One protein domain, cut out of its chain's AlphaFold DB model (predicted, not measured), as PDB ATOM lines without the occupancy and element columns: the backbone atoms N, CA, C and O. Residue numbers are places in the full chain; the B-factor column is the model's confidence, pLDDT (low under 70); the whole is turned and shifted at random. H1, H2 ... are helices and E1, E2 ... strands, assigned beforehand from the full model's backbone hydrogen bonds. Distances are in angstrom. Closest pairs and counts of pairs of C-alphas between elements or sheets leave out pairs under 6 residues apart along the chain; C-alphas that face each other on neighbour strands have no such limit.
ATOM      1  N   GLY A 228     -16.788  30.325 -58.349       63.81
ATOM      2  CA  GLY A 228     -16.454  31.374 -57.381       63.81
ATOM      3  C   GLY A 228     -17.494  32.496 -57.397       63.81
ATOM      4  O   GLY A 228     -17.897  32.985 -56.346       63.81
ATOM      5  N   ALA A 229     -18.010  32.822 -58.585       64.50
ATOM      6  CA  ALA A 229     -19.110  33.761 -58.755       64.50
ATOM      7  C   ALA A 229     -20.441  33.213 -58.207       64.50
ATOM      8  O   ALA A 229     -21.195  33.967 -57.604       64.50
ATOM      9  N   ALA A 230     -20.744  31.922 -58.376       71.88
ATOM     10  CA  ALA A 230     -21.950  31.300 -57.822       71.88
ATOM     11  C   ALA A 230     -21.938  31.284 -56.284       71.88
ATOM     12  O   ALA A 230     -22.910  31.703 -55.660       71.88
ATOM     13  N   LEU A 231     -20.818  30.889 -55.671       81.62
ATOM     14  CA  LEU A 231     -20.647  30.911 -54.216       81.62
ATOM     15  C   LEU A 231     -20.665  32.344 -53.672       81.62
ATOM     16  O   LEU A 231     -21.306  32.599 -52.654       81.62
ATOM     17  N   ALA A 232     -20.029  33.294 -54.366       79.81
ATOM     18  CA  ALA A 232     -20.088  34.708 -54.004       79.81
ATOM     19  C   ALA A 232     -21.515  35.265 -54.088       79.81
ATOM     20  O   ALA A 232     -21.924  35.987 -53.183       79.81
ATOM     21  N   ARG A 233     -22.291  34.905 -55.122       81.88
ATOM     22  CA  ARG A 233     -23.711  35.277 -55.237       81.88
ATOM     23  C   ARG A 233     -24.531  34.712 -54.084       81.88
ATOM     24  O   ARG A 233     -25.245  35.478 -53.452       81.88
ATOM     25  N   LEU A 234     -24.369  33.428 -53.761       85.50
ATOM     26  CA  LEU A 234     -25.087  32.795 -52.651       85.50
ATOM     27  C   LEU A 234     -24.736  33.441 -51.302       85.50
ATOM     28  O   LEU A 234     -25.617  33.749 -50.511       85.50
ATOM     29  N   LEU A 235     -23.456  33.731 -51.063       90.12
ATOM     30  CA  LEU A 235     -22.994  34.461 -49.876       90.12
ATOM     31  C   LEU A 235     -23.426  35.938 -49.846       90.12
ATOM     32  O   LEU A 235     -23.288  36.588 -48.814       90.12
ATOM     33  N   SER A 236     -23.927  36.469 -50.962       90.31
ATOM     34  CA  SER A 236     -24.408  37.850 -51.104       90.31
ATOM     35  C   SER A 236     -25.934  37.951 -51.154       90.31
ATOM     36  O   SER A 236     -26.464  39.066 -51.270       90.31
ATOM     37  N   ASP A 237     -26.620  36.807 -51.081       88.69
ATOM     38  CA  ASP A 237     -28.073  36.690 -51.098       88.69
ATOM     39  C   ASP A 237     -28.660  37.232 -49.778       88.69
ATOM     40  O   ASP A 237     -28.270  36.773 -48.697       88.69
ATOM     41  N   PRO A 238     -29.602  38.195 -49.829       89.88
ATOM     42  CA  PRO A 238     -30.279  38.724 -48.645       89.88
ATOM     43  C   PRO A 238     -30.927  37.670 -47.735       89.88
ATOM     44  O   PRO A 238     -31.016  37.903 -46.532       89.88
ATOM     45  N   ALA A 239     -31.357  36.522 -48.265       87.75
ATOM     46  CA  ALA A 239     -31.919  35.425 -47.474       87.75
ATOM     47  C   ALA A 239     -30.843  34.594 -46.749       87.75
ATOM     48  O   ALA A 239     -31.119  33.955 -45.731       87.75
ATOM     49  N   VAL A 240     -29.606  34.608 -47.254       90.12
ATOM     50  CA  VAL A 240     -28.466  33.855 -46.709       90.12
ATOM     51  C   VAL A 240     -27.671  34.684 -45.700       90.12
ATOM     52  O   VAL A 240     -27.222  34.151 -44.681       90.12
ATOM     53  N   LEU A 241     -27.523  35.990 -45.944       93.19
ATOM     54  CA  LEU A 241     -26.726  36.898 -45.113       93.19
ATOM     55  C   LEU A 241     -27.043  36.805 -43.605       93.19
ATOM     56  O   LEU A 241     -26.091  36.652 -42.839       93.19
ATOM     57  N   PRO A 242     -28.311  36.782 -43.141       93.50
ATOM     58  CA  PRO A 242     -28.613  36.697 -41.709       93.50
ATOM     59  C   PRO A 242     -28.076  35.435 -41.019       93.50
ATOM     60  O   PRO A 242     -27.885  35.441 -39.806       93.50
ATOM     61  N   ARG A 243     -27.812  34.355 -41.772       93.25
ATOM     62  CA  ARG A 243     -27.200  33.118 -41.250       93.25
ATOM     63  C   ARG A 243     -25.673  33.165 -41.269       93.25
ATOM     64  O   ARG A 243     -25.027  32.583 -40.405       93.25
ATOM     65  N   VAL A 244     -25.094  33.860 -42.246       96.06
ATOM     66  CA  VAL A 244     -23.641  33.947 -42.459       96.06
ATOM     67  C   VAL A 244     -22.993  35.006 -41.569       96.06
ATOM     68  O   VAL A 244     -21.947  34.755 -40.977       96.06
ATOM     69  N   LEU A 245     -23.596  36.192 -41.461       95.38
ATOM     70  CA  LEU A 245     -23.013  37.342 -40.762       95.38
ATOM     71  C   LEU A 245     -22.685  37.073 -39.278       95.38
ATOM     72  O   LEU A 245     -21.580  37.441 -38.861       95.38
ATOM     73  N   PRO A 246     -23.527  36.365 -38.493       95.81
ATOM     74  CA  PRO A 246     -23.205  36.044 -37.100       95.81
ATOM     75  C   PRO A 246     -21.933  35.207 -36.940       95.81
ATOM     76  O   PRO A 246     -21.176  35.423 -35.995       95.81
ATOM     77  N   LEU A 247     -21.641  34.307 -37.887       95.75
ATOM     78  CA  LEU A 247     -20.416  33.495 -37.876       95.75
ATOM     79  C   LEU A 247     -19.143  34.323 -38.070       95.75
ATOM     80  O   LEU A 247     -18.049  33.839 -37.778       95.75
ATOM     81  N   LEU A 248     -19.296  35.551 -38.566       94.38
ATOM     82  CA  LEU A 248     -18.239  36.538 -38.739       94.38
ATOM     83  C   LEU A 248     -18.208  37.549 -37.589       94.38
ATOM     84  O   LEU A 248     -17.377  38.445 -37.615       94.38
ATOM     85  N   GLY A 249     -19.090  37.450 -36.592       92.69
ATOM     86  CA  GLY A 249     -19.228  38.478 -35.556       92.69
ATOM     87  C   GLY A 249     -19.835  39.788 -36.076       92.69
ATOM     88  O   GLY A 249     -19.593  40.848 -35.502       92.69
ATOM     89  N   ILE A 250     -20.597  39.730 -37.172       93.00
ATOM     90  CA  ILE A 250     -21.314  40.870 -37.757       93.00
ATOM     91  C   ILE A 250     -22.804  40.750 -37.389       93.00
ATOM     92  O   ILE A 250     -23.335  39.636 -37.423       93.00
ATOM     93  N   PRO A 251     -23.500  41.855 -37.047       90.31
ATOM     94  CA  PRO A 251     -24.927  41.808 -36.736       90.31
ATOM     95  C   PRO A 251     -25.756  41.172 -37.869       90.31
ATOM     96  O   PRO A 251     -25.520  41.492 -39.038       90.31
ATOM     97  N   PRO A 252     -26.728  40.290 -37.561       90.50
ATOM     98  CA  PRO A 252     -27.526  39.591 -38.576       90.50
ATOM     99  C   PRO A 252     -28.430  40.521 -39.398       90.50
ATOM    100  O   PRO A 252     -28.829  40.164 -40.503       90.50
ATOM    101  N   ASP A 253     -28.748  41.704 -38.872       88.19
ATOM    102  CA  ASP A 253     -29.543  42.752 -39.515       88.19
ATOM    103  C   ASP A 253     -28.690  43.761 -40.308       88.19
ATOM    104  O   ASP A 253     -29.226  44.704 -40.900       88.19
ATOM    105  N   ALA A 254     -27.362  43.583 -40.348       89.50
ATOM    106  CA  ALA A 254     -26.483  44.460 -41.107       89.50
ATOM    107  C   ALA A 254     -26.818  44.386 -42.605       89.50
ATOM    108  O   ALA A 254     -26.749  43.334 -43.241       89.50
ATOM    109  N   ASN A 255     -27.159  45.539 -43.179       86.31
ATOM    110  CA  ASN A 255     -27.593  45.645 -44.564       86.31
ATOM    111  C   ASN A 255     -26.471  46.244 -45.432       86.31
ATOM    112  O   ASN A 255     -26.079  47.384 -45.185       86.31
ATOM    113  N   PRO A 256     -25.976  45.547 -46.469       86.44
ATOM    114  CA  PRO A 256     -24.914  46.066 -47.333       86.44
ATOM    115  C   PRO A 256     -25.322  47.307 -48.152       86.44
ATOM    116  O   PRO A 256     -24.446  48.072 -48.551       86.44
ATOM    117  N   ASP A 257     -26.622  47.542 -48.350       81.62
ATOM    118  CA  ASP A 257     -27.187  48.676 -49.095       81.62
ATOM    119  C   ASP A 257     -27.528  49.874 -48.178       81.62
ATOM    120  O   ASP A 257     -27.739  50.994 -48.641       81.62
ATOM    121  N   ARG A 258     -27.562  49.659 -46.853       81.06
ATOM    122  CA  ARG A 258     -27.776  50.687 -45.811       81.06
ATOM    123  C   ARG A 258     -26.797  50.495 -44.655       81.06
ATOM    124  O   ARG A 258     -27.183  50.403 -43.488       81.06
ATOM    125  N   SER A 259     -25.528  50.357 -45.008       71.50
ATOM    126  CA  SER A 259     -24.530  49.794 -44.109       71.50
ATOM    127  C   SER A 259     -24.209  50.697 -42.924       71.50
ATOM    128  O   SER A 259     -23.860  51.868 -43.086       71.50
ATOM    129  N   ARG A 260     -24.312  50.131 -41.718       84.88
ATOM    130  CA  ARG A 260     -23.880  50.753 -40.463       84.88
ATOM    131  C   ARG A 260     -22.492  50.246 -40.098       84.88
ATOM    132  O   ARG A 260     -22.151  49.096 -40.368       84.88
ATOM    133  N   ALA A 261     -21.701  51.108 -39.468       88.88
ATOM    134  CA  ALA A 261     -20.382  50.727 -38.991       88.88
ATOM    135  C   ALA A 261     -20.480  49.723 -37.826       88.88
ATOM    136  O   ALA A 261     -21.281  49.904 -36.909       88.88
ATOM    137  N   PHE A 262     -19.625  48.705 -37.835       89.56
ATOM    138  CA  PHE A 262     -19.405  47.736 -36.760       89.56
ATOM    139  C   PHE A 262     -17.900  47.578 -36.482       89.56
ATOM    140  O   PHE A 262     -17.052  48.088 -37.221       89.56
ATOM    141  N   ARG A 263     -17.542  46.920 -35.373       88.94
ATOM    142  CA  ARG A 263     -16.134  46.621 -35.052       88.94
ATOM    143  C   ARG A 263     -15.563  45.629 -36.054       88.94
ATOM    144  O   ARG A 263     -16.276  44.728 -36.484       88.94
ATOM    145  N   CYS A 264     -14.288  45.763 -36.403       88.25
ATOM    146  CA  CYS A 264     -13.681  44.846 -37.354       88.25
ATOM    147  C   CYS A 264     -13.804  43.382 -36.883       88.25
ATOM    148  O   CYS A 264     -13.360  43.051 -35.780       88.25
ATOM    149  N   PRO A 265     -14.353  42.483 -37.719       88.44
ATOM    150  CA  PRO A 265     -14.597  41.091 -37.339       88.44
ATOM    151  C   PRO A 265     -13.313  40.270 -37.150       88.44
ATOM    152  O   PRO A 265     -13.352  39.165 -36.619       88.44
ATOM    153  N   LEU A 266     -12.158  40.789 -37.567       84.81
ATOM    154  CA  LEU A 266     -10.866  40.105 -37.463       84.81
ATOM    155  C   LEU A 266     -10.145  40.332 -36.124       84.81
ATOM    156  O   LEU A 266      -8.980  39.956 -35.999       84.81
ATOM    157  N   GLY A 267     -10.804  40.956 -35.140       74.06
ATOM    158  CA  GLY A 267     -10.225  41.177 -33.811       74.06
ATOM    159  C   GLY A 267      -9.010  42.108 -33.822       74.06
ATOM    160  O   GLY A 267      -8.122  41.976 -32.984       74.06
ATOM    161  N   CYS A 268      -8.940  43.019 -34.795       75.38
ATOM    162  CA  CYS A 268      -7.957  44.101 -34.796       75.38
ATOM    163  C   CYS A 268      -8.293  45.018 -33.588       75.38
ATOM    164  O   CYS A 268      -9.475  45.166 -33.266       75.38
ATOM    165  N   ASP A 269      -7.287  45.541 -32.869       66.12
ATOM    166  CA  ASP A 269      -7.451  46.297 -31.607       66.12
ATOM    167  C   ASP A 269      -8.107  47.672 -31.834       66.12
ATOM    168  O   ASP A 269      -7.490  48.732 -31.733       66.12
ATOM    169  N   ASP A 270      -9.388  47.646 -32.198       66.44
ATOM    170  CA  ASP A 270     -10.173  48.823 -32.508       66.44
ATOM    171  C   ASP A 270     -11.153  49.084 -31.370       66.44
ATOM    172  O   ASP A 270     -12.092  48.320 -31.109       66.44
ATOM    173  N   ARG A 271     -10.979  50.226 -30.705       71.44
ATOM    174  CA  ARG A 271     -11.902  50.685 -29.657       71.44
ATOM    175  C   ARG A 271     -13.239  51.193 -30.216       71.44
ATOM    176  O   ARG A 271     -14.199  51.312 -29.458       71.44
ATOM    177  N   HIS A 272     -13.320  51.429 -31.527       80.81
ATOM    178  CA  HIS A 272     -14.464  52.026 -32.221       80.81
ATOM    179  C   HIS A 272     -14.848  51.235 -33.485       80.81
ATOM    180  O   HIS A 272     -14.012  50.502 -34.015       80.81
ATOM    181  N   PRO A 273     -16.093  51.374 -33.989       86.56
ATOM    182  CA  PRO A 273     -16.496  50.798 -35.269       86.56
ATOM    183  C   PRO A 273     -15.550  51.204 -36.410       86.56
ATOM    184  O   PRO A 273     -15.303  52.387 -36.632       86.56
ATOM    185  N   SER A 274     -15.025  50.212 -37.122       86.56
ATOM    186  CA  SER A 274     -13.933  50.342 -38.100       86.56
ATOM    187  C   SER A 274     -14.193  49.555 -39.392       86.56
ATOM    188  O   SER A 274     -13.383  49.603 -40.327       86.56
ATOM    189  N   ALA A 275     -15.331  48.860 -39.463       90.38
ATOM    190  CA  ALA A 275     -15.768  48.101 -40.618       90.38
ATOM    191  C   ALA A 275     -17.253  48.329 -40.937       90.38
ATOM    192  O   ALA A 275     -18.024  48.798 -40.106       90.38
ATOM    193  N   SER A 276     -17.657  48.004 -42.158       91.75
ATOM    194  CA  SER A 276     -19.042  48.022 -42.636       91.75
ATOM    195  C   SER A 276     -19.234  46.927 -43.682       91.75
ATOM    196  O   SER A 276     -18.264  46.428 -44.250       91.75
ATOM    197  N   LEU A 277     -20.476  46.539 -43.964       93.12
ATOM    198  CA  LEU A 277     -20.768  45.773 -45.175       93.12
ATOM    199  C   LEU A 277     -20.752  46.696 -46.391       93.12
ATOM    200  O   LEU A 277     -21.111  47.868 -46.299       93.12
ATOM    201  N   TRP A 278     -20.359  46.169 -47.538       88.50
ATOM    202  CA  TRP A 278     -20.376  46.902 -48.792       88.50
ATOM    203  C   TRP A 278     -20.790  45.974 -49.920       88.50
ATOM    204  O   TRP A 278     -20.210  44.898 -50.080       88.50
ATOM    205  N   ARG A 279     -21.789  46.387 -50.702       86.31
ATOM    206  CA  ARG A 279     -22.168  45.694 -51.931       86.31
ATOM    207  C   ARG A 279     -21.368  46.248 -53.099       86.31
ATOM    208  O   ARG A 279     -21.398  47.448 -53.367       86.31
ATOM    209  N   HIS A 280     -20.687  45.367 -53.817       81.69
ATOM    210  CA  HIS A 280     -19.999  45.748 -55.036       81.69
ATOM    211  C   HIS A 280     -21.021  46.145 -56.114       81.69
ATOM    212  O   HIS A 280     -21.897  45.338 -56.423       81.69
ATOM    213  N   PRO A 281     -20.915  47.342 -56.722       71.38
ATOM    214  CA  PRO A 281     -21.956  47.876 -57.603       71.38
ATOM    215  C   PRO A 281     -22.150  47.053 -58.883       71.38
ATOM    216  O   PRO A 281     -23.267  46.930 -59.363       71.38
ATOM    217  N   GLU A 282     -21.077  46.469 -59.422       70.56
ATOM    218  CA  GLU A 282     -21.143  45.706 -60.680       70.56
ATOM    219  C   GLU A 282     -21.464  44.217 -60.481       70.56
ATOM    220  O   GLU A 282     -22.229  43.637 -61.243       70.56
ATOM    221  N   THR A 283     -20.889  43.574 -59.459       75.12
ATOM    222  CA  THR A 283     -21.022  42.125 -59.246       75.12
ATOM    223  C   THR A 283     -22.121  41.765 -58.251       75.12
ATOM    224  O   THR A 283     -22.505  40.602 -58.158       75.12
ATOM    225  N   GLY A 284     -22.609  42.738 -57.474       79.44
ATOM    226  CA  GLY A 284     -23.545  42.514 -56.374       79.44
ATOM    227  C   GLY A 284     -22.930  41.813 -55.158       79.44
ATOM    228  O   GLY A 284     -23.645  41.584 -54.182       79.44
ATOM    229  N   THR A 285     -21.631  41.489 -55.190       85.69
ATOM    230  CA  THR A 285     -20.952  40.746 -54.123       85.69
ATOM    231  C   THR A 285     -20.884  41.560 -52.835       85.69
ATOM    232  O   THR A 285     -20.457  42.715 -52.849       85.69
ATOM    233  N   VAL A 286     -21.252  40.950 -51.713       88.56
ATOM    234  CA  VAL A 286     -21.143  41.548 -50.382       88.56
ATOM    235  C   VAL A 286     -19.755  41.295 -49.805       88.56
ATOM    236  O   VAL A 286     -19.285  40.160 -49.714       88.56
ATOM    237  N   LEU A 287     -19.104  42.379 -49.400       90.94
ATOM    238  CA  LEU A 287     -17.780  42.402 -48.791       90.94
ATOM    239  C   LEU A 287     -17.848  43.076 -47.420       90.94
ATOM    240  O   LEU A 287     -18.723  43.901 -47.158       90.94
ATOM    241  N   VAL A 288     -16.871  42.784 -46.570       88.00
ATOM    242  CA  VAL A 288     -16.555  43.618 -45.412       88.00
ATOM    243  C   VAL A 288     -15.597  44.706 -45.873       88.00
ATOM    244  O   VAL A 288     -14.485  44.413 -46.309       88.00
ATOM    245  N   ARG A 289     -16.017  45.964 -45.776       86.88
ATOM    246  CA  ARG A 289     -15.155  47.130 -45.946       86.88
ATOM    247  C   ARG A 289     -14.554  47.522 -44.599       86.88
ATOM    248  O   ARG A 289     -15.281  47.656 -43.627       86.88
ATOM    249  N   SER A 290     -13.250  47.744 -44.545       81.75
ATOM    250  CA  SER A 290     -12.441  47.970 -43.349       81.75
ATOM    251  C   SER A 290     -11.604  49.246 -43.530       81.75
ATOM    252  O   SER A 290     -10.678  49.283 -44.340       81.75
ATOM    253  N   TRP A 291     -11.919  50.329 -42.806       78.75
ATOM    254  CA  TRP A 291     -11.289  51.647 -43.039       78.75
ATOM    255  C   TRP A 291      -9.879  51.764 -42.459       78.75
ATOM    256  O   TRP A 291      -9.015  52.394 -43.063       78.75
ATOM    257  N   HIS A 292      -9.614  51.098 -41.334       73.50
ATOM    258  CA  HIS A 292      -8.262  50.944 -40.769       73.50
ATOM    259  C   HIS A 292      -7.368  49.982 -41.585       73.50
ATOM    260  O   HIS A 292      -6.254  49.674 -41.170       73.50
ATOM    261  N   ARG A 293      -7.862  49.489 -42.734       66.69
ATOM    262  CA  ARG A 293      -7.190  48.542 -43.627       66.69
ATOM    263  C   ARG A 293      -6.670  47.308 -42.880       66.69
ATOM    264  O   ARG A 293      -5.457  47.083 -42.859       66.69
ATOM    265  N   CYS A 294      -7.544  46.508 -42.248       62.16
ATOM    266  CA  CYS A 294      -7.056  45.364 -41.466       62.16
ATOM    267  C   CYS A 294      -6.249  44.421 -42.359       62.16
ATOM    268  O   CYS A 294      -6.669  44.055 -43.459       62.16
ATOM    269  N   ARG A 295      -5.046  44.070 -41.891       65.56
ATOM    270  CA  ARG A 295      -4.076  43.264 -42.652       65.56
ATOM    271  C   ARG A 295      -3.723  43.867 -44.027       65.56
ATOM    272  O   ARG A 295      -3.352  43.145 -44.945       65.56
ATOM    273  N   GLY A 296      -3.821  45.194 -44.159       64.62
ATOM    274  CA  GLY A 296      -3.510  45.953 -45.371       64.62
ATOM    275  C   GLY A 296      -4.657  46.064 -46.379       64.62
ATOM    276  O   GLY A 296      -4.444  46.625 -47.455       64.62
ATOM    277  N   LEU A 297      -5.857  45.556 -46.065       64.06
ATOM    278  CA  LEU A 297      -6.977  45.470 -47.007       64.06
ATOM    279  C   LEU A 297      -8.157  46.332 -46.597       64.06
ATOM    280  O   LEU A 297      -8.632  46.257 -45.470       64.06
ATOM    281  N   GLU A 298      -8.668  47.103 -47.555       75.88
ATOM    282  CA  GLU A 298      -9.907  47.855 -47.363       75.88
ATOM    283  C   GLU A 298     -11.150  46.993 -47.609       75.88
ATOM    284  O   GLU A 298     -12.171  47.258 -46.999       75.88
ATOM    285  N   TYR A 299     -11.096  45.962 -48.455       80.19
ATOM    286  CA  TYR A 299     -12.255  45.121 -48.769       80.19
ATOM    287  C   TYR A 299     -11.893  43.648 -48.628       80.19
ATOM    288  O   TYR A 299     -10.881  43.200 -49.167       80.19
ATOM    289  N   LEU A 300     -12.726  42.899 -47.912       83.94
ATOM    290  CA  LEU A 300     -12.523  41.488 -47.612       83.94
ATOM    291  C   LEU A 300     -13.779  40.699 -47.974       83.94
ATOM    292  O   LEU A 300     -14.893  41.121 -47.667       83.94
ATOM    293  N   THR A 301     -13.618  39.538 -48.603       89.44
ATOM    294  CA  THR A 301     -14.755  38.637 -48.829       89.44
ATOM    295  C   THR A 301     -15.187  37.998 -47.508       89.44
ATOM    296  O   THR A 301     -14.370  37.812 -46.601       89.44
ATOM    297  N   LEU A 302     -16.464  37.621 -47.395       93.19
ATOM    298  CA  LEU A 302     -16.972  36.929 -46.203       93.19
ATOM    299  C   LEU A 302     -16.156  35.660 -45.855       93.19
ATOM    300  O   LEU A 302     -15.779  35.508 -44.692       93.19
ATOM    301  N   PRO A 303     -15.761  34.801 -46.822       91.62
ATOM    302  CA  PRO A 303     -14.888  33.657 -46.551       91.62
ATOM    303  C   PRO A 303     -13.486  34.040 -46.063       91.62
ATOM    304  O   PRO A 303     -12.919  33.331 -45.238       91.62
ATOM    305  N   MET A 304     -12.913  35.156 -46.534       87.06
ATOM    306  CA  MET A 304     -11.610  35.630 -46.047       87.06
ATOM    307  C   MET A 304     -11.683  36.095 -44.595       87.06
ATOM    308  O   MET A 304     -10.763  35.828 -43.824       87.06
ATOM    309  N   VAL A 305     -12.777  36.754 -44.208       90.31
ATOM    310  CA  VAL A 305     -13.023  37.104 -42.805       90.31
ATOM    311  C   VAL A 305     -13.169  35.836 -41.966       90.31
ATOM    312  O   VAL A 305     -12.489  35.694 -40.952       90.31
ATOM    313  N   TYR A 306     -13.974  34.881 -42.437       93.00
ATOM    314  CA  TYR A 306     -14.208  33.608 -41.755       93.00
ATOM    315  C   TYR A 306     -12.923  32.804 -41.528       93.00
ATOM    316  O   TYR A 306     -12.677  32.292 -40.431       93.00
ATOM    317  N   ALA A 307     -12.084  32.722 -42.562       88.75
ATOM    318  CA  ALA A 307     -10.780  32.082 -42.492       88.75
ATOM    319  C   ALA A 307      -9.822  32.846 -41.580       88.75
ATOM    320  O   ALA A 307      -9.141  32.236 -40.764       88.75
ATOM    321  N   GLY A 308      -9.800  34.178 -41.666       85.94
ATOM    322  CA  GLY A 308      -8.942  35.028 -40.843       85.94
ATOM    323  C   GLY A 308      -9.218  34.915 -39.340       85.94
ATOM    324  O   GLY A 308      -8.284  35.029 -38.556       85.94
ATOM    325  N   GLN A 309     -10.461  34.632 -38.941       86.75
ATOM    326  CA  GLN A 309     -10.834  34.384 -37.539       86.75
ATOM    327  C   GLN A 309     -10.339  33.036 -36.996       86.75
ATOM    328  O   GLN A 309     -10.210  32.873 -35.787       86.75
ATOM    329  N   ARG A 310     -10.095  32.057 -37.876       85.25
ATOM    330  CA  ARG A 310      -9.714  30.675 -37.518       85.25
ATOM    331  C   ARG A 310      -8.256  30.352 -37.840       85.25
ATOM    332  O   ARG A 310      -7.711  29.366 -37.349       85.25
ATOM    333  N   GLY A 311      -7.632  31.156 -38.691       71.69
ATOM    334  CA  GLY A 311      -6.260  30.982 -39.129       71.69
ATOM    335  C   GLY A 311      -5.251  31.422 -38.073       71.69
ATOM    336  O   GLY A 311      -5.460  32.391 -37.348       71.69
ATOM    337  N   ARG A 312      -4.085  30.766 -38.047       63.62
ATOM    338  CA  ARG A 312      -2.927  31.216 -37.247       63.62
ATOM    339  C   ARG A 312      -2.147  32.359 -37.916       63.62
ATOM    340  O   ARG A 312      -1.117  32.791 -37.410       63.62
ATOM    341  N   GLY A 313      -2.611  32.840 -39.072       62.12
ATOM    342  CA  GLY A 313      -2.028  33.950 -39.822       62.12
ATOM    343  C   GLY A 313      -2.922  34.398 -40.979       62.12
ATOM    344  O   GLY A 313      -3.824  33.675 -41.395       62.12
ATOM    345  N   TRP A 314      -2.667  35.601 -41.496       66.12
ATOM    346  CA  TRP A 314      -3.410  36.160 -42.627       66.12
ATOM    347  C   TRP A 314      -3.002  35.489 -43.945       66.12
ATOM    348  O   TRP A 314      -1.809  35.380 -44.234       66.12
ATOM    349  N   ARG A 315      -3.985  35.083 -44.757       65.75
ATOM    350  CA  ARG A 315      -3.774  34.492 -46.086       65.75
ATOM    351  C   ARG A 315      -4.755  35.064 -47.101       65.75
ATOM    352  O   ARG A 315      -5.907  35.350 -46.781       65.75
ATOM    353  N   TRP A 316      -4.298  35.192 -48.339       63.00
ATOM    354  CA  TRP A 316      -5.174  35.500 -49.458       63.00
ATOM    355  C   TRP A 316      -5.801  34.214 -49.977       63.00
ATOM    356  O   TRP A 316      -5.096  33.327 -50.438       63.00
TER     357      TRP A 316
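What this domain is: This is residues 228 to 316 of the 458 residues of the protein "Bifunctional DNA primase/polymerase" of Sphaerobacter thermophilus (strain DSM 20745 / S 6022) (UniProt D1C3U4). A small, twisted three-stranded sheet, E1, E2 and E3, has H3 over one face, with H2 beside H3 and H1 at one end of the sheet. A long loop, residues 249 to 274, swings from H2 round the E1 side. The printed part has 89 residues, with three named helices and three named strands in the order H1, H2, E1, E2, E3, H3; the sheet order is E1, E2, E3, antiparallel. The class is mixed, helices and strands, with under half of the residues in named elements. The whole is compact and rounded, with a radius of gyration of the C-alphas of 12.1 A and spans of 31 by 25 by 23 A.

Where its parts are: H1, residues 228 to 235, begins at C-alpha 228 (-16.454, 31.374, -57.381) and is 10.4 A long. H2 is residues 241 to 248, 10.6 A. E1 is residues 275 to 279, 13.2 A; E2 is 286 to 290, 12.9 A; E3 is 299 to 301, 6.9 A. H3, residues 302 to 310, 12.9 A, ends at C-alpha 310 (-9.714, 30.675, -37.518).

How they stand to each other: E1, E2 and E3 form a meander, each strand the antiparallel neighbour of the one before. In the hairpin E1 and E2, N 276 and O 289 are 2.8 A apart; in the hairpin E2 and E3, N 288 and O 300 are 2.8 A apart. H3 is on the sheet, slantwise to the strands. H2 and H3 touch, closest at the C-alphas of Leu 248 and Tyr 306, 5.8 A, with a shallow tilt of 28 degrees, the same way. H1 only grazes the sheet, with residues 232 to 235. Every O i to N i+4 pair is within hydrogen-bond range in H1; H3 has 4 of 5, and H2 1 of 4, beside 3 of 5 O i to N i+3 pairs.

The domain as a whole: The C-alphas farthest apart, of Ala 230 and Arg 271, are 35.6 A apart. The printed part has no cut. The link H2 to E1 is long. The pLDDT is under 70 at residues 228 to 229, 269 to 270, 293 to 297 and 312 to 316.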